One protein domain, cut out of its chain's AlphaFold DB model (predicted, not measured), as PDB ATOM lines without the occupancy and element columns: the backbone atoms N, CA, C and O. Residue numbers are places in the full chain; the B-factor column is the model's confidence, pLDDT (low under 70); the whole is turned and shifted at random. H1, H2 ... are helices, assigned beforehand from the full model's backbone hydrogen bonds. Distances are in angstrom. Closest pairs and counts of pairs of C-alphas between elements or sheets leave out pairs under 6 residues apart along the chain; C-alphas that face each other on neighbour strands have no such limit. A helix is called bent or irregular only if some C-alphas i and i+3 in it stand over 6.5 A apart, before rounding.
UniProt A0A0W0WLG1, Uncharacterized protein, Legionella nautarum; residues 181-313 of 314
ATOM      1  N   SER A 181     -21.300 -57.281  34.563       82.31
ATOM      2  CA  SER A 181     -20.429 -56.136  34.266       82.31
ATOM      3  C   SER A 181     -20.348 -55.137  35.428       82.31
ATOM      4  O   SER A 181     -21.266 -55.005  36.248       82.31
ATOM      5  N   ASN A 182     -19.245 -54.380  35.487       81.25
ATOM      6  CA  ASN A 182     -19.074 -53.316  36.480       81.25
ATOM      7  C   ASN A 182     -20.159 -52.240  36.335       81.25
ATOM      8  O   ASN A 182     -20.599 -51.665  37.328       81.25
ATOM      9  N   GLU A 183     -20.598 -51.980  35.109       89.38
ATOM     10  CA  GLU A 183     -21.651 -51.036  34.755       89.38
ATOM     11  C   GLU A 183     -22.995 -51.485  35.342       89.38
ATOM     12  O   GLU A 183     -23.662 -50.698  36.018       89.38
ATOM     13  N   MET A 184     -23.355 -52.765  35.186       91.00
ATOM     14  CA  MET A 184     -24.581 -53.318  35.772       91.00
ATOM     15  C   MET A 184     -24.512 -53.312  37.305       91.00
ATOM     16  O   MET A 184     -25.486 -52.961  37.977       91.00
ATOM     17  N   GLY A 185     -23.343 -53.627  37.873       81.06
ATOM     18  CA  GLY A 185     -23.085 -53.522  39.309       81.06
ATOM     19  C   GLY A 185     -23.259 -52.096  39.845       81.06
ATOM     20  O   GLY A 185     -23.942 -51.897  40.848       81.06
ATOM     21  N   ARG A 186     -22.710 -51.089  39.154       85.25
ATOM     22  CA  ARG A 186     -22.878 -49.665  39.499       85.25
ATOM     23  C   ARG A 186     -24.332 -49.224  39.413       85.25
ATOM     24  O   ARG A 186     -24.788 -48.489  40.285       85.25
ATOM     25  N   LEU A 187     -25.064 -49.678  38.396       89.50
ATOM     26  CA  LEU A 187     -26.475 -49.338  38.223       89.50
ATOM     27  C   LEU A 187     -27.335 -49.889  39.373       89.50
ATOM     28  O   LEU A 187     -28.192 -49.176  39.895       89.50
ATOM     29  N   LYS A 188     -27.066 -51.128  39.806       89.19
ATOM     30  CA  LYS A 188     -27.710 -51.756  40.971       89.19
ATOM     31  C   LYS A 188     -27.348 -51.056  42.280       89.19
ATOM     32  O   LYS A 188     -28.248 -50.700  43.031       89.19
ATOM     33  N   ALA A 189     -26.065 -50.782  42.512       83.25
ATOM     34  CA  ALA A 189     -25.618 -50.051  43.698       83.25
ATOM     35  C   ALA A 189     -26.260 -48.657  43.774       83.25
ATOM     36  O   ALA A 189     -26.764 -48.258  44.813       83.25
ATOM     37  N   TYR A 190     -26.348 -47.936  42.653       88.12
ATOM     38  CA  TYR A 190     -27.030 -46.643  42.614       88.12
ATOM     39  C   TYR A 190     -28.530 -46.750  42.939       88.12
ATOM     40  O   TYR A 190     -29.089 -45.874  43.605       88.12
ATOM     41  N   LEU A 191     -29.202 -47.812  42.484       88.12
ATOM     42  CA  LEU A 191     -30.591 -48.066  42.861       88.12
ATOM     43  C   LEU A 191     -30.729 -48.260  44.377       88.12
ATOM     44  O   LEU A 191     -31.602 -47.635  44.980       88.12
ATOM     45  N   ASP A 192     -29.886 -49.105  44.963       85.44
ATOM     46  CA  ASP A 192     -29.970 -49.485  46.372       85.44
ATOM     47  C   ASP A 192     -29.506 -48.370  47.310       85.44
ATOM     48  O   ASP A 192     -30.273 -47.941  48.166       85.44
ATOM     49  N   ASP A 193     -28.308 -47.837  47.088       85.75
ATOM     50  CA  ASP A 193     -27.641 -46.920  48.013       85.75
ATOM     51  C   ASP A 193     -28.125 -45.470  47.874       85.75
ATOM     52  O   ASP A 193     -27.972 -44.665  48.794       85.75
ATOM     53  N   VAL A 194     -28.655 -45.098  46.700       85.62
ATOM     54  CA  VAL A 194     -29.030 -43.707  46.405       85.62
ATOM     55  C   VAL A 194     -30.525 -43.553  46.202       85.62
ATOM     56  O   VAL A 194     -31.125 -42.697  46.841       85.62
ATOM     57  N   LEU A 195     -31.149 -44.325  45.307       85.19
ATOM     58  CA  LEU A 195     -32.543 -44.065  44.925       85.19
ATOM     59  C   LEU A 195     -33.579 -44.607  45.913       85.19
ATOM     60  O   LEU A 195     -34.647 -44.003  46.039       85.19
ATOM     61  N   ARG A 196     -33.328 -45.754  46.553       85.50
ATOM     62  CA  ARG A 196     -34.258 -46.338  47.538       85.50
ATOM     63  C   ARG A 196     -34.256 -45.568  48.855       85.50
ATOM     64  O   ARG A 196     -35.322 -45.359  49.429       85.50
ATOM     65  N   ASP A 197     -33.088 -45.074  49.247       80.25
ATOM     66  CA  ASP A 197     -32.891 -44.286  50.465       80.25
ATOM     67  C   ASP A 197     -33.001 -42.770  50.229       80.25
ATOM     68  O   ASP A 197     -32.717 -41.972  51.126       80.25
ATOM     69  N   ASP A 198     -33.455 -42.346  49.043       75.44
ATOM     70  CA  ASP A 198     -33.649 -40.933  48.710       75.44
ATOM     71  C   ASP A 198     -34.840 -40.338  49.483       75.44
ATOM     72  O   ASP A 198     -35.958 -40.211  48.979       75.44
ATOM     73  N   GLN A 199     -34.591 -39.962  50.739       67.56
ATOM     74  CA  GLN A 199     -35.538 -39.279  51.623       67.56
ATOM     75  C   GLN A 199     -35.600 -37.770  51.364       67.56
ATOM     76  O   GLN A 199     -36.202 -37.036  52.150       67.56
ATOM     77  N   ARG A 200     -34.943 -37.259  50.313       65.19
ATOM     78  CA  ARG A 200     -34.916 -35.817  50.067       65.19
ATOM     79  C   ARG A 200     -36.334 -35.328  49.754       65.19
ATOM     80  O   ARG A 200     -36.881 -35.549  48.672       65.19
ATOM     81  N   ASP A 201     -36.918 -34.618  50.718       54.31
ATOM     82  CA  ASP A 201     -38.110 -33.796  50.534       54.31
ATOM     83  C   ASP A 201     -37.739 -32.612  49.640       54.31
ATOM     84  O   ASP A 201     -37.300 -31.553  50.082       54.31
ATOM     85  N   HIS A 202     -37.874 -32.807  48.334       50.94
ATOM     86  CA  HIS A 202     -37.672 -31.753  47.354       50.94
ATOM     87  C   HIS A 202     -38.944 -30.902  47.216       50.94
ATOM     88  O   HIS A 202     -39.561 -30.844  46.153       50.94
ATOM     89  N   THR A 203     -39.356 -30.249  48.303       45.66
ATOM     90  CA  THR A 203     -40.312 -29.140  48.266       45.66
ATOM     91  C   THR A 203     -39.537 -27.850  48.023       45.66
ATOM     92  O   THR A 203     -38.774 -27.388  48.866       45.66
ATOM     93  N   PHE A 204     -39.716 -27.246  46.848       45.72
ATOM     94  CA  PHE A 204     -39.183 -25.915  46.554       45.72
ATOM     95  C   PHE A 204     -40.344 -24.937  46.377       45.72
ATOM     96  O   PHE A 204     -41.345 -25.280  45.747       45.72
ATOM     97  N   LEU A 205     -40.219 -23.734  46.951       44.41
ATOM     98  CA  LEU A 205     -41.257 -22.691  46.916       44.41
ATOM     99  C   LEU A 205     -42.639 -23.197  47.374       44.41
ATOM    100  O   LEU A 205     -43.612 -23.030  46.652       44.41
ATOM    101  N   CYS A 206     -42.696 -23.854  48.543       47.84
ATOM    102  CA  CYS A 206     -43.892 -24.261  49.313       47.84
ATOM    103  C   CYS A 206     -45.063 -24.963  48.579       47.84
ATOM    104  O   CYS A 206     -46.049 -25.306  49.228       47.84
ATOM    105  N   CYS A 207     -44.985 -25.211  47.269       47.69
ATOM    106  CA  CYS A 207     -46.142 -25.570  46.446       47.69
ATOM    107  C   CYS A 207     -45.833 -26.562  45.313       47.69
ATOM    108  O   CYS A 207     -46.765 -26.992  44.638       47.69
ATOM    109  N   ILE A 208     -44.568 -26.935  45.075       45.59
ATOM    110  CA  ILE A 208     -44.209 -27.870  43.997       45.59
ATOM    111  C   ILE A 208     -43.467 -29.069  44.585       45.59
ATOM    112  O   ILE A 208     -42.330 -28.947  45.044       45.59
ATOM    113  N   ASP A 209     -44.123 -30.229  44.547       52.53
ATOM    114  CA  ASP A 209     -43.510 -31.514  44.865       52.53
ATOM    115  C   ASP A 209     -42.618 -31.955  43.695       52.53
ATOM    116  O   ASP A 209     -43.086 -32.220  42.582       52.53
ATOM    117  N   LEU A 210     -41.303 -31.984  43.919       54.78
ATOM    118  CA  LEU A 210     -40.336 -32.448  42.929       54.78
ATOM    119  C   LEU A 210     -40.009 -33.943  43.089       54.78
ATOM    120  O   LEU A 210     -39.103 -34.419  42.398       54.78
ATOM    121  N   LYS A 211     -40.727 -34.693  43.943       64.06
ATOM    122  CA  LYS A 211     -40.535 -36.137  44.134       64.06
ATOM    123  C   LYS A 211     -40.796 -36.891  42.838       64.06
ATOM    124  O   LYS A 211     -41.926 -37.158  42.439       64.06
ATOM    125  N   VAL A 212     -39.712 -37.295  42.190       67.06
ATOM    126  CA  VAL A 212     -39.754 -38.256  41.094       67.06
ATOM    127  C   VAL A 212     -39.356 -39.601  41.671       67.06
ATOM    128  O   VAL A 212     -38.209 -39.795  42.071       67.06
ATOM    129  N   LYS A 213     -40.299 -40.544  41.713       82.19
ATOM    130  CA  LYS A 213     -40.038 -41.916  42.161       82.19
ATOM    131  C   LYS A 213     -39.210 -42.657  41.105       82.19
ATOM    132  O   LYS A 213     -39.762 -43.419  40.320       82.19
ATOM    133  N   LYS A 214     -37.894 -42.417  41.071       85.75
ATOM    134  CA  LYS A 214     -36.958 -43.026  40.105       85.75
ATOM    135  C   LYS A 214     -36.607 -44.480  40.416       85.75
ATOM    136  O   LYS A 214     -36.285 -45.227  39.500       85.75
ATOM    137  N   ALA A 215     -36.704 -44.891  41.680       88.62
ATOM    138  CA  ALA A 215     -36.358 -46.249  42.093       88.62
ATOM    139  C   ALA A 215     -37.189 -47.314  41.353       88.62
ATOM    140  O   ALA A 215     -36.639 -48.272  40.824       88.62
ATOM    141  N   ALA A 216     -38.509 -47.121  41.254       88.94
ATOM    142  CA  ALA A 216     -39.400 -48.077  40.595       88.94
ATOM    143  C   ALA A 216     -39.114 -48.278  39.085       88.94
ATOM    144  O   ALA A 216     -38.965 -49.429  38.678       88.94
ATOM    145  N   PRO A 217     -39.016 -47.231  38.241       90.38
ATOM    146  CA  PRO A 217     -38.662 -47.393  36.830       90.38
ATOM    147  C   PRO A 217     -37.250 -47.954  36.626       90.38
ATOM    148  O   PRO A 217     -37.069 -48.803  35.758       90.38
ATOM    149  N   LEU A 218     -36.264 -47.572  37.450       92.75
ATOM    150  CA  LEU A 218     -34.924 -48.159  37.340       92.75
ATOM    151  C   LEU A 218     -34.924 -49.652  37.712       92.75
ATOM    152  O   LEU A 218     -34.338 -50.459  36.998       92.75
ATOM    153  N   GLN A 219     -35.633 -50.033  38.780       92.81
ATOM    154  CA  GLN A 219     -35.809 -51.438  39.159       92.81
ATOM    155  C   GLN A 219     -36.459 -52.244  38.031       92.81
ATOM    156  O   GLN A 219     -36.007 -53.346  37.742       92.81
ATOM    157  N   ARG A 220     -37.503 -51.703  37.384       92.94
ATOM    158  CA  ARG A 220     -38.154 -52.365  36.244       92.94
ATOM    159  C   ARG A 220     -37.180 -52.603  35.098       92.94
ATOM    160  O   ARG A 220     -37.173 -53.706  34.559       92.94
ATOM    161  N   LEU A 221     -36.365 -51.608  34.746       95.06
ATOM    162  CA  LEU A 221     -35.353 -51.753  33.700       95.06
ATOM    163  C   LEU A 221     -34.337 -52.846  34.056       95.06
ATOM    164  O   LEU A 221     -34.125 -53.751  33.256       95.06
ATOM    165  N   ILE A 222     -33.769 -52.808  35.267       92.81
ATOM    166  CA  ILE A 222     -32.812 -53.822  35.743       92.81
ATOM    167  C   ILE A 222     -33.430 -55.220  35.675       92.81
ATOM    168  O   ILE A 222     -32.839 -56.118  35.087       92.81
ATOM    169  N   THR A 223     -34.647 -55.395  36.195       89.44
ATOM    170  CA  THR A 223     -35.337 -56.691  36.174       89.44
ATOM    171  C   THR A 223     -35.633 -57.171  34.753       89.44
ATOM    172  O   THR A 223     -35.489 -58.361  34.476       89.44
ATOM    173  N   LYS A 224     -36.014 -56.276  33.830       92.88
ATOM    174  CA  LYS A 224     -36.190 -56.636  32.415       92.88
ATOM    175  C   LYS A 224     -34.880 -57.116  31.794       92.88
ATOM    176  O   LYS A 224     -34.913 -58.125  31.100       92.88
ATOM    177  N   LEU A 225     -33.765 -56.427  32.052       92.50
ATOM    178  CA  LEU A 225     -32.435 -56.795  31.552       92.50
ATOM    179  C   LEU A 225     -31.976 -58.150  32.112       92.50
ATOM    180  O   LEU A 225     -31.539 -59.006  31.352       92.50
ATOM    181  N   GLU A 226     -32.139 -58.378  33.418       86.94
ATOM    182  CA  GLU A 226     -31.797 -59.650  34.077       86.94
ATOM    183  C   GLU A 226     -32.657 -60.830  33.613       86.94
ATOM    184  O   GLU A 226     -32.230 -61.979  33.707       86.94
ATOM    185  N   GLY A 227     -33.870 -60.557  33.129       83.44
ATOM    186  CA  GLY A 227     -34.772 -61.568  32.588       83.44
ATOM    187  C   GLY A 227     -34.432 -62.026  31.168       83.44
ATOM    188  O   GLY A 227     -35.098 -62.928  30.665       83.44
ATOM    189  N   GLN A 228     -33.445 -61.413  30.505       88.94
ATOM    190  CA  GLN A 228     -33.070 -61.781  29.141       88.94
ATOM    191  C   GLN A 228     -32.082 -62.947  29.136       88.94
ATOM    192  O   GLN A 228     -31.178 -63.014  29.964       88.94
ATOM    193  N   ALA A 229     -32.252 -63.862  28.180       79.81
ATOM    194  CA  ALA A 229     -31.349 -64.995  27.967       79.81
ATOM    195  C   ALA A 229     -30.387 -64.785  26.785       79.81
ATOM    196  O   ALA A 229     -29.440 -65.550  26.630       79.81
ATOM    197  N   THR A 230     -30.636 -63.774  25.949       82.94
ATOM    198  CA  THR A 230     -29.873 -63.507  24.724       82.94
ATOM    199  C   THR A 230     -29.496 -62.034  24.604       82.94
ATOM    200  O   THR A 230     -30.196 -61.157  25.117       82.94
ATOM    201  N   GLU A 231     -28.380 -61.762  23.924       85.25
ATOM    202  CA  GLU A 231     -27.895 -60.402  23.662       85.25
ATOM    203  C   GLU A 231     -28.957 -59.585  22.917       85.25
ATOM    204  O   GLU A 231     -29.254 -58.453  23.290       85.25
ATOM    205  N   ASP A 232     -29.617 -60.200  21.934       85.06
ATOM    206  CA  ASP A 232     -30.709 -59.574  21.187       85.06
ATOM    207  C   ASP A 232     -31.887 -59.202  22.102       85.06
ATOM    208  O   ASP A 232     -32.504 -58.152  21.916       85.06
ATOM    209  N   GLY A 233     -32.175 -60.017  23.125       89.00
ATOM    210  CA  GLY A 233     -33.166 -59.702  24.154       89.00
ATOM    211  C   GLY A 233     -32.758 -58.495  24.999       89.00
ATOM    212  O   GLY A 233     -33.572 -57.601  25.238       89.00
ATOM    213  N   VAL A 234     -31.485 -58.411  25.399       91.62
ATOM    214  CA  VAL A 234     -30.936 -57.244  26.114       91.62
ATOM    215  C   VAL A 234     -31.040 -55.983  25.253       91.62
ATOM    216  O   VAL A 234     -31.555 -54.961  25.712       91.62
ATOM    217  N   ILE A 235     -30.623 -56.062  23.987       90.50
ATOM    218  CA  ILE A 235     -30.724 -54.962  23.021       90.50
ATOM    219  C   ILE A 235     -32.186 -54.550  22.826       90.50
ATOM    220  O   ILE A 235     -32.476 -53.356  22.781       90.50
ATOM    221  N   ALA A 236     -33.122 -55.498  22.744       90.94
ATOM    222  CA  ALA A 236     -34.547 -55.202  22.616       90.94
ATOM    223  C   ALA A 236     -35.088 -54.434  23.832       90.94
ATOM    224  O   ALA A 236     -35.795 -53.441  23.656       90.94
ATOM    225  N   VAL A 237     -34.705 -54.828  25.053       94.25
ATOM    226  CA  VAL A 237     -35.065 -54.105  26.285       94.25
ATOM    227  C   VAL A 237     -34.496 -52.684  26.282       94.25
ATOM    228  O   VAL A 237     -35.205 -51.741  26.636       94.25
ATOM    229  N   LEU A 238     -33.240 -52.499  25.862       93.69
ATOM    230  CA  LEU A 238     -32.634 -51.168  25.767       93.69
ATOM    231  C   LEU A 238     -33.317 -50.311  24.695       93.69
ATOM    232  O   LEU A 238     -33.629 -49.153  24.961       93.69
ATOM    233  N   LYS A 239     -33.622 -50.869  23.519       90.81
ATOM    234  CA  LYS A 239     -34.384 -50.174  22.469       90.81
ATOM    235  C   LYS A 239     -35.761 -49.737  22.964       90.81
ATOM    236  O   LYS A 239     -36.122 -48.581  22.767       90.81
ATOM    237  N   GLU A 240     -36.499 -50.621  23.639       91.25
ATOM    238  CA  GLU A 240     -37.793 -50.295  24.260       91.25
ATOM    239  C   GLU A 240     -37.647 -49.166  25.292       91.25
ATOM    240  O   GLU A 240     -38.469 -48.256  25.357       91.25
ATOM    241  N   PHE A 241     -36.585 -49.195  26.098       93.31
ATOM    242  CA  PHE A 241     -36.318 -48.141  27.067       93.31
ATOM    243  C   PHE A 241     -36.048 -46.789  26.386       93.31
ATOM    244  O   PHE A 241     -36.677 -45.791  26.741       93.31
ATOM    245  N   TYR A 242     -35.154 -46.742  25.393       90.81
ATOM    246  CA  TYR A 242     -34.782 -45.498  24.708       90.81
ATOM    247  C   TYR A 242     -35.866 -44.959  23.770       90.81
ATOM    248  O   TYR A 242     -35.927 -43.743  23.587       90.81
ATOM    249  N   SER A 243     -36.754 -45.798  23.232       86.06
ATOM    250  CA  SER A 243     -37.897 -45.329  22.433       86.06
ATOM    251  C   SER A 243     -38.908 -44.533  23.263       86.06
ATOM    252  O   SER A 243     -39.655 -43.727  22.718       86.06
ATOM    253  N   GLY A 244     -38.889 -44.685  24.592       82.62
ATOM    254  CA  GLY A 244     -39.653 -43.851  25.517       82.62
ATOM    255  C   GLY A 244     -39.187 -42.390  25.585       82.62
ATOM    256  O   GLY A 244     -39.898 -41.559  26.155       82.62
ATOM    257  N   ARG A 245     -38.018 -42.047  25.030       82.19
ATOM    258  CA  ARG A 245     -37.474 -40.683  25.030       82.19
ATOM    259  C   ARG A 245     -38.381 -39.723  24.261       82.19
ATOM    260  O   ARG A 245     -38.666 -39.945  23.090       82.19
ATOM    261  N   ASN A 246     -38.745 -38.601  24.887       69.44
ATOM    262  CA  ASN A 246     -39.612 -37.571  24.291       69.44
ATOM    263  C   ASN A 246     -40.992 -38.102  23.861       69.44
ATOM    264  O   ASN A 246     -41.654 -37.482  23.025       69.44
ATOM    265  N   THR A 247     -41.433 -39.232  24.415       73.81
ATOM    266  CA  THR A 247     -42.798 -39.694  24.165       73.81
ATOM    267  C   THR A 247     -43.759 -38.762  24.882       73.81
ATOM    268  O   THR A 247     -43.536 -38.357  26.027       73.81
ATOM    269  N   LEU A 248     -44.827 -38.360  24.191       70.31
ATOM    270  CA  LEU A 248     -45.865 -37.571  24.840       70.31
ATOM    271  C   LEU A 248     -46.421 -38.395  26.008       70.31
ATOM    272  O   LEU A 248     -46.687 -39.587  25.824       70.31
ATOM    273  N   PRO A 249     -46.579 -37.801  27.204       74.31
ATOM    274  CA  PRO A 249     -47.130 -38.536  28.326       74.31
ATOM    275  C   PRO A 249     -48.496 -39.099  27.934       74.31
ATOM    276  O   PRO A 249     -49.277 -38.437  27.252       74.31
ATOM    277  N   ILE A 250     -48.778 -40.329  28.347       74.06
ATOM    278  CA  ILE A 250     -50.039 -41.002  28.032       74.06
ATOM    279  C   ILE A 250     -50.969 -40.812  29.221       74.06
ATOM    280  O   ILE A 250     -50.565 -40.986  30.372       74.06
ATOM    281  N   GLN A 251     -52.216 -40.438  28.958       75.00
ATOM    282  CA  GLN A 251     -53.229 -40.348  29.997       75.00
ATOM    283  C   GLN A 251     -53.736 -41.757  30.333       75.00
ATOM    284  O   GLN A 251     -54.167 -42.486  29.444       75.00
ATOM    285  N   ASN A 252     -53.665 -42.156  31.603       76.69
ATOM    286  CA  ASN A 252     -54.246 -43.424  32.048       76.69
ATOM    287  C   ASN A 252     -55.774 -43.323  32.215       76.69
ATOM    288  O   ASN A 252     -56.343 -42.232  32.175       76.69
ATOM    289  N   ASP A 253     -56.429 -44.452  32.500       77.69
ATOM    290  CA  ASP A 253     -57.888 -44.538  32.717       77.69
ATOM    291  C   ASP A 253     -58.405 -43.653  33.870       77.69
ATOM    292  O   ASP A 253     -59.604 -43.421  34.009       77.69
ATOM    293  N   GLN A 254     -57.500 -43.148  34.712       77.25
ATOM    294  CA  GLN A 254     -57.785 -42.258  35.839       77.25
ATOM    295  C   GLN A 254     -57.535 -40.780  35.496       77.25
ATOM    296  O   GLN A 254     -57.594 -39.922  36.376       77.25
ATOM    297  N   GLY A 255     -57.225 -40.465  34.237       74.62
ATOM    298  CA  GLY A 255     -56.955 -39.106  33.784       74.62
ATOM    299  C   GLY A 255     -55.550 -38.585  34.116       74.62
ATOM    300  O   GLY A 255     -55.282 -37.402  33.896       74.62
ATOM    301  N   ILE A 256     -54.653 -39.430  34.631       73.56
ATOM    302  CA  ILE A 256     -53.301 -39.063  35.072       73.56
ATOM    303  C   ILE A 256     -52.323 -39.211  33.905       73.56
ATOM    304  O   ILE A 256     -52.232 -40.270  33.289       73.56
ATOM    305  N   TRP A 257     -51.553 -38.157  33.636       73.25
ATOM    306  CA  TRP A 257     -50.485 -38.154  32.636       73.25
ATOM    307  C   TRP A 257     -49.264 -38.935  33.142       73.25
ATOM    308  O   TRP A 257     -48.597 -38.514  34.090       73.25
ATOM    309  N   ILE A 258     -48.966 -40.069  32.509       75.88
ATOM    310  CA  ILE A 258     -47.840 -40.946  32.842       75.88
ATOM    311  C   ILE A 258     -46.694 -40.686  31.863       75.88
ATOM    312  O   ILE A 258     -46.864 -40.772  30.648       75.88
ATOM    313  N   LYS A 259     -45.513 -40.372  32.404       81.94
ATOM    314  CA  LYS A 259     -44.261 -40.284  31.641       81.94
ATOM    315  C   LYS A 259     -43.691 -41.678  31.383       81.94
ATOM    316  O   LYS A 259     -43.881 -42.572  32.205       81.94
ATOM    317  N   SER A 260     -42.924 -41.834  30.308       87.75
ATOM    318  CA  SER A 260     -42.145 -43.053  30.081       87.75
ATOM    319  C   SER A 260     -41.121 -43.296  31.200       87.75
ATOM    320  O   SER A 260     -40.751 -42.382  31.952       87.75
ATOM    321  N   ASP A 261     -40.630 -44.534  31.304       88.94
ATOM    322  CA  ASP A 261     -39.563 -44.879  32.251       88.94
ATOM    323  C   ASP A 261     -38.299 -44.058  31.951       88.94
ATOM    324  O   ASP A 261     -37.710 -43.496  32.877       88.94
ATOM    325  N   TYR A 262     -37.952 -43.875  30.672       90.44
ATOM    326  CA  TYR A 262     -36.853 -43.002  30.258       90.44
ATOM    327  C   TYR A 262     -37.051 -41.566  30.744       90.44
ATOM    328  O   TYR A 262     -36.187 -41.033  31.439       90.44
ATOM    329  N   ASP A 263     -38.186 -40.933  30.438       85.94
ATOM    330  CA  ASP A 263     -38.416 -39.530  30.793       85.94
ATOM    331  C   ASP A 263     -38.480 -39.341  32.310       85.94
ATOM    332  O   ASP A 263     -38.043 -38.317  32.844       85.94
ATOM    333  N   THR A 264     -38.968 -40.347  33.036       87.44
ATOM    334  CA  THR A 264     -38.953 -40.362  34.500       87.44
ATOM    335  C   THR A 264     -37.519 -40.401  35.037       87.44
ATOM    336  O   THR A 264     -37.161 -39.596  35.903       87.44
ATOM    337  N   LEU A 265     -36.657 -41.272  34.504       88.38
ATOM    338  CA  LEU A 265     -35.250 -41.370  34.917       88.38
ATOM    339  C   LEU A 265     -34.411 -40.166  34.457       88.38
ATOM    340  O   LEU A 265     -33.529 -39.703  35.194       88.38
ATOM    341  N   ASN A 266     -34.738 -39.591  33.303       87.75
ATOM    342  CA  ASN A 266     -34.113 -38.390  32.759       87.75
ATOM    343  C   ASN A 266     -34.671 -37.087  33.360       87.75
ATOM    344  O   ASN A 266     -34.135 -36.010  33.119       87.75
ATOM    345  N   THR A 267     -35.719 -37.142  34.189       83.19
ATOM    346  CA  THR A 267     -36.211 -35.935  34.866       83.19
ATOM    347  C   THR A 267     -35.203 -35.497  35.928       83.19
ATOM    348  O   THR A 267     -34.912 -36.227  36.880       83.19
ATOM    349  N   GLY A 268     -34.675 -34.283  35.789       75.12
ATOM    350  CA  GLY A 268     -33.834 -33.652  36.797       75.12
ATOM    351  C   GLY A 268     -34.514 -33.554  38.168       75.12
ATOM    352  O   GLY A 268     -35.684 -33.171  38.275       75.12
ATOM    353  N   GLN A 269     -33.776 -33.886  39.231       68.44
ATOM    354  CA  GLN A 269     -34.206 -33.611  40.612       68.44
ATOM    355  C   GLN A 269     -34.009 -32.129  40.982       68.44
ATOM    356  O   GLN A 269     -34.698 -31.621  41.860       68.44
ATOM    357  N   ASN A 270     -33.134 -31.414  40.263       69.75
ATOM    358  CA  ASN A 270     -32.889 -29.986  40.446       69.75
ATOM    359  C   ASN A 270     -33.636 -29.173  39.382       69.75
ATOM    360  O   ASN A 270     -33.775 -29.615  38.243       69.75
ATOM    361  N   TRP A 271     -34.069 -27.954  39.719       63.31
ATOM    362  CA  TRP A 271     -34.720 -27.055  38.755       63.31
ATOM    363  C   TRP A 271     -33.827 -26.808  37.526       63.31
ATOM    364  O   TRP A 271     -34.301 -26.903  36.399       63.31
ATOM    365  N   PHE A 272     -32.518 -26.618  37.722       60.84
ATOM    366  CA  PHE A 272     -31.562 -26.425  36.629       60.84
ATOM    367  C   PHE A 272     -31.586 -27.591  35.625       60.84
ATOM    368  O   PHE A 272     -31.647 -27.373  34.424       60.84
ATOM    369  N   THR A 273     -31.654 -28.836  36.099       60.06
ATOM    370  CA  THR A 273     -31.736 -30.021  35.227       60.06
ATOM    371  C   THR A 273     -33.143 -30.298  34.686       60.06
ATOM    372  O   THR A 273     -33.313 -31.205  33.879       60.06
ATOM    373  N   ARG A 274     -34.165 -29.534  35.105       65.25
ATOM    374  CA  ARG A 274     -35.510 -29.548  34.500       65.25
ATOM    375  C   ARG A 274     -35.679 -28.503  33.399       65.25
ATOM    376  O   ARG A 274     -36.431 -28.748  32.466       65.25
ATOM    377  N   PHE A 275     -35.012 -27.355  33.519       63.28
ATOM    378  CA  PHE A 275     -35.084 -26.277  32.526       63.28
ATOM    379  C   PHE A 275     -33.998 -26.369  31.454       63.28
ATOM    380  O   PHE A 275     -34.182 -25.841  30.360       63.28
ATOM    381  N   PHE A 276     -32.900 -27.069  31.736       64.31
ATOM    382  CA  PHE A 276     -31.876 -27.384  30.750       64.31
ATOM    383  C   PHE A 276     -31.885 -28.889  30.470       64.31
ATOM    384  O   PHE A 276     -31.938 -29.668  31.424       64.31
ATOM    385  N   PRO A 277     -31.825 -29.316  29.193       63.78
ATOM    386  CA  PRO A 277     -31.833 -30.723  28.799       63.78
ATOM    387  C   PRO A 277     -30.482 -31.378  29.122       63.78
ATOM    388  O   PRO A 277     -29.705 -31.729  28.237       63.78
ATOM    389  N   VAL A 278     -30.177 -31.502  30.410       75.00
ATOM    390  CA  VAL A 278     -28.947 -32.116  30.906       75.00
ATOM    391  C   VAL A 278     -29.239 -33.572  31.240       75.00
ATOM    392  O   VAL A 278     -30.138 -33.873  32.024       75.00
ATOM    393  N   ARG A 279     -28.452 -34.468  30.643       79.69
ATOM    394  CA  ARG A 279     -28.482 -35.914  30.888       79.69
ATOM    395  C   ARG A 279     -28.292 -36.182  32.386       79.69
ATOM    396  O   ARG A 279     -27.366 -35.653  33.000       79.69
ATOM    397  N   THR A 280     -29.186 -36.958  32.999       85.12
ATOM    398  CA  THR A 280     -29.082 -37.255  34.438       85.12
ATOM    399  C   THR A 280     -28.000 -38.299  34.716       85.12
ATOM    400  O   THR A 280     -27.628 -39.077  33.837       85.12
ATOM    401  N   THR A 281     -27.529 -38.371  35.965       85.38
ATOM    402  CA  THR A 281     -26.607 -39.427  36.422       85.38
ATOM    403  C   THR A 281     -27.170 -40.822  36.154       85.38
ATOM    404  O   THR A 281     -26.448 -41.700  35.701       85.38
ATOM    405  N   THR A 282     -28.478 -41.015  36.364       87.56
ATOM    406  CA  THR A 282     -29.139 -42.300  36.099       87.56
ATOM    407  C   THR A 282     -29.088 -42.671  34.623       87.56
ATOM    408  O   THR A 282     -28.767 -43.810  34.314       87.56
ATOM    409  N   ILE A 283     -29.355 -41.722  33.718       92.00
ATOM    410  CA  ILE A 283     -29.243 -41.977  32.276       92.00
ATOM    411  C   ILE A 283     -27.790 -42.254  31.889       92.00
ATOM    412  O   ILE A 283     -27.555 -43.209  31.166       92.00
ATOM    413  N   SER A 284     -26.826 -41.527  32.459       88.25
ATOM    414  CA  SER A 284     -25.400 -41.746  32.173       88.25
ATOM    415  C   SER A 284     -24.953 -43.174  32.515       88.25
ATOM    416  O   SER A 284     -24.286 -43.812  31.711       88.25
ATOM    417  N   TYR A 285     -25.390 -43.725  33.655       89.25
ATOM    418  CA  TYR A 285     -25.103 -45.127  33.988       89.25
ATOM    419  C   TYR A 285     -25.771 -46.127  33.040       89.25
ATOM    420  O   TYR A 285     -25.200 -47.181  32.771       89.25
ATOM    421  N   ILE A 286     -26.962 -45.814  32.527       92.50
ATOM    422  CA  ILE A 286     -27.643 -46.666  31.543       92.50
ATOM    423  C   ILE A 286     -26.965 -46.556  30.169       92.50
ATOM    424  O   ILE A 286     -26.876 -47.560  29.469       92.50
ATOM    425  N   ASP A 287     -26.453 -45.384  29.785       91.19
ATOM    426  CA  ASP A 287     -25.678 -45.216  28.551       91.19
ATOM    427  C   ASP A 287     -24.355 -45.988  28.619       91.19
ATOM    428  O   ASP A 287     -23.992 -46.653  27.654       91.19
ATOM    429  N   ASP A 288     -23.645 -45.925  29.749       88.00
ATOM    430  CA  ASP A 288     -22.401 -46.677  29.953       88.00
ATOM    431  C   ASP A 288     -22.661 -48.188  29.892       88.00
ATOM    432  O   ASP A 288     -21.932 -48.922  29.222       88.00
ATOM    433  N   LEU A 289     -23.749 -48.643  30.523       90.12
ATOM    434  CA  LEU A 289     -24.200 -50.030  30.451       90.12
ATOM    435  C   LEU A 289     -24.550 -50.441  29.014       90.12
ATOM    436  O   LEU A 289     -24.144 -51.496  28.555       90.12
ATOM    437  N   ALA A 290     -25.282 -49.613  28.278       89.94
ATOM    438  CA  ALA A 290     -25.626 -49.872  26.884       89.94
ATOM    439  C   ALA A 290     -24.383 -49.973  25.980       89.94
ATOM    440  O   ALA A 290     -24.261 -50.888  25.162       89.94
ATOM    441  N   LYS A 291     -23.421 -49.066  26.161       87.19
ATOM    442  CA  LYS A 291     -22.178 -49.051  25.384       87.19
ATOM    443  C   LYS A 291     -21.309 -50.277  25.640       87.19
ATOM    444  O   LYS A 291     -20.591 -50.682  24.727       87.19
ATOM    445  N   SER A 292     -21.383 -50.892  26.824       84.06
ATOM    446  CA  SER A 292     -20.594 -52.091  27.138       84.06
ATOM    447  C   SER A 292     -20.965 -53.310  26.282       84.06
ATOM    448  O   SER A 292     -20.143 -54.210  26.132       84.06
ATOM    449  N   ILE A 293     -22.147 -53.304  25.652       84.62
ATOM    450  CA  ILE A 293     -22.586 -54.318  24.676       84.62
ATOM    451  C   ILE A 293     -22.610 -53.792  23.236       84.62
ATOM    452  O   ILE A 293     -23.263 -54.361  22.368       84.62
ATOM    453  N   GLY A 294     -21.953 -52.662  22.970       83.31
ATOM    454  CA  GLY A 294     -21.935 -52.048  21.641       83.31
ATOM    455  C   GLY A 294     -23.261 -51.405  21.214       83.31
ATOM    456  O   GLY A 294     -23.400 -51.022  20.053       83.31
ATOM    457  N   PHE A 295     -24.228 -51.246  22.124       85.69
ATOM    458  CA  PHE A 295     -25.439 -50.478  21.855       85.69
ATOM    459  C   PHE A 295     -25.157 -48.991  22.092       85.69
ATOM    460  O   PHE A 295     -25.065 -48.548  23.235       85.69
ATOM    461  N   ASP A 296     -25.014 -48.211  21.017       88.38
ATOM    462  CA  ASP A 296     -24.879 -46.752  21.101       88.38
ATOM    463  C   ASP A 296     -26.264 -46.078  20.982       88.38
ATOM    464  O   ASP A 296     -26.843 -46.043  19.887       88.38
ATOM    465  N   PRO A 297     -26.816 -45.526  22.082       79.50
ATOM    466  CA  PRO A 297     -28.151 -44.933  22.082       79.50
ATOM    467  C   PRO A 297     -28.262 -43.694  21.193       79.50
ATOM    468  O   PRO A 297     -29.343 -43.406  20.675       79.50
ATOM    469  N   ASP A 298     -27.166 -42.947  21.037       82.69
ATOM    470  CA  ASP A 298     -27.149 -41.704  20.271       82.69
ATOM    471  C   ASP A 298     -27.079 -42.016  18.760       82.69
ATOM    472  O   ASP A 298     -27.742 -41.348  17.962       82.69
ATOM    473  N   LEU A 299     -26.373 -43.088  18.371       76.50
ATOM    474  CA  LEU A 299     -26.314 -43.571  16.986       76.50
ATOM    475  C   LEU A 299     -27.645 -44.172  16.514       76.50
ATOM    476  O   LEU A 299     -28.127 -43.816  15.440       76.50
ATOM    477  N   ILE A 300     -28.258 -45.050  17.319       72.38
ATOM    478  CA  ILE A 300     -29.543 -45.695  16.987       72.38
ATOM    479  C   ILE A 300     -30.616 -44.627  16.730       72.38
ATOM    480  O   ILE A 300     -31.333 -44.683  15.737       72.38
ATOM    481  N   GLN A 301     -30.664 -43.586  17.564       70.88
ATOM    482  CA  GLN A 301     -31.618 -42.490  17.388       70.88
ATOM    483  C   GLN A 301     -31.359 -41.641  16.145       70.88
ATOM    484  O   GLN A 301     -32.307 -41.122  15.554       70.88
ATOM    485  N   ALA A 302     -30.095 -41.440  15.767       76.81
ATOM    486  CA  ALA A 302     -29.774 -40.735  14.532       76.81
ATOM    487  C   ALA A 302     -30.291 -41.517  13.315       76.81
ATOM    488  O   ALA A 302     -30.900 -40.920  12.429       76.81
ATOM    489  N   MET A 303     -30.130 -42.844  13.329       71.00
ATOM    490  CA  MET A 303     -30.626 -43.734  12.277       71.00
ATOM    491  C   MET A 303     -32.160 -43.766  12.212       71.00
ATOM    492  O   MET A 303     -32.720 -43.671  11.123       71.00
ATOM    493  N   ASP A 304     -32.844 -43.840  13.357       72.69
ATOM    494  CA  ASP A 304     -34.314 -43.873  13.398       72.69
ATOM    495  C   ASP A 304     -34.928 -42.563  12.869       72.69
ATOM    496  O   ASP A 304     -35.877 -42.586  12.088       72.69
ATOM    497  N   LYS A 305     -34.337 -41.407  13.206       76.19
ATOM    498  CA  LYS A 305     -34.772 -40.105  12.668       76.19
ATOM    499  C   LYS A 305     -34.567 -39.983  11.161       76.19
ATOM    500  O   LYS A 305     -35.379 -39.359  10.480       76.19
ATOM    501  N   GLU A 306     -33.472 -40.533  10.645       75.31
ATOM    502  CA  GLU A 306     -33.197 -40.543   9.208       75.31
ATOM    503  C   GLU A 306     -34.205 -41.434   8.466       75.31
ATOM    504  O   GLU A 306     -34.756 -41.020   7.443       75.31
ATOM    505  N   ALA A 307     -34.539 -42.598   9.034       72.06
ATOM    506  CA  ALA A 307     -35.573 -43.485   8.512       72.06
ATOM    507  C   ALA A 307     -36.956 -42.804   8.478       72.06
ATOM    508  O   ALA A 307     -37.603 -42.798   7.429       72.06
ATOM    509  N   GLU A 308     -37.380 -42.162   9.573       76.31
ATOM    510  CA  GLU A 308     -38.648 -41.416   9.641       76.31
ATOM    511  C   GLU A 308     -38.695 -40.258   8.637       76.31
ATOM    512  O   GLU A 308     -39.707 -40.056   7.962       76.31
ATOM    513  N   SER A 309     -37.588 -39.522   8.498       80.75
ATOM    514  CA  SER A 309     -37.497 -38.434   7.527       80.75
ATOM    515  C   SER A 309     -37.587 -38.942   6.091       80.75
ATOM    516  O   SER A 309     -38.146 -38.233   5.264       80.75
ATOM    517  N   SER A 310     -37.054 -40.126   5.771       79.50
ATOM    518  CA  SER A 310     -37.134 -40.679   4.412       79.50
ATOM    519  C   SER A 310     -38.550 -41.134   4.031       79.50
ATOM    520  O   SER A 310     -38.961 -40.929   2.895       79.50
ATOM    521  N   MET A 311     -39.337 -41.637   4.989       72.31
ATOM    522  CA  MET A 311     -40.725 -42.067   4.754       72.31
ATOM    523  C   MET A 311     -41.722 -40.916   4.564       72.31
ATOM    524  O   MET A 311     -42.837 -41.148   4.110       72.31
ATOM    525  N   GLN A 312     -41.365 -39.680   4.924       70.62
ATOM    526  CA  GLN A 312     -42.232 -38.509   4.739       70.62
ATOM    527  C   GLN A 312     -42.193 -37.913   3.323       70.62
ATOM    528  O   GLN A 312     -43.012 -37.043   3.023       70.62
ATOM    529  N   TYR A 313     -41.255 -38.344   2.475       70.75
ATOM    530  CA  TYR A 313     -41.084 -37.822   1.112       70.75
ATOM    531  C   TYR A 313     -41.477 -38.810   0.003       70.75
ATOM    532  O   TYR A 313     -41.331 -38.461  -1.171       70.75
TER     533      TYR A 313
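Overview. This is residues 181 to 313 of the 314 residues of an uncharacterized protein of Legionella nautarum (UniProt A0A0W0WLG1). Four helices, H1, H2, H3 and H6, make an up-and-down bundle, each running against the one before it, and short H4 crosses the end where H2 and H6 begin and H3 ends. H7 leaves the bundle at a corner with H6, and residues 305 to 313 stick out as an arm; little H5 touches no helix. The 133 printed residues, with seven named helices, H1 to H7 in chain order, and no named strand, are all helix in class. The whole is compact, with a radius of gyration of the C-alphas of 16.2 A and spans of 48 by 41 by 31 A.

Along the chain. H1, residues 182 to 196, begins with C-alpha 182 at (-19.074, -53.316, 36.480) and is 20.0 A long; it is irregular, but only just, with C-alphas 193 and 196 6.7 A apart. H2 is residues 215 to 226, 16.3 A, and H3 residues 231 to 243, 18.1 A. H4 is residues 261 to 266, H5 residues 271 to 275, and H6 residues 281 to 291, 15.3 A. H7, residues 297 to 311, is 21.6 A long and ends with C-alpha 311 at (-40.725, -42.067, 4.754).

Arrangement. H1 and H2 form a helical hairpin at a shallow tilt of 28 degrees, the closest C-alphas being those of Leu 195 and Ala 215, 5.2 A apart. With residues 183 to 187 alone H1 touches H6, closest at the C-alphas of Glu 183 and Leu 289, 5.1 A. H2 and H3 are a hairpin too, closest at the C-alphas of Leu 225 and Val 234, 5.7 A. H4 touches H6 at a steep tilt of 63 degrees, the closest C-alphas, Asn 266 and Ile 283, being 6.1 A apart. H6 and H7 only just touch, with 3 pairs of C-alphas within 8 A, and only at the corner. Every O i to N i+4 pair is within hydrogen-bond range in H2 to H7, and 10 of 11 in H1.

Size, cuts and confidence. The C-alphas of Gln 199 and Tyr 313 are the farthest apart, 50.8 A. The printed part has no cut. The links H1 to H2 and H3 to H4 are long. The pLDDT is under 70 at residues 199 to 212, 246 and 269 to 277.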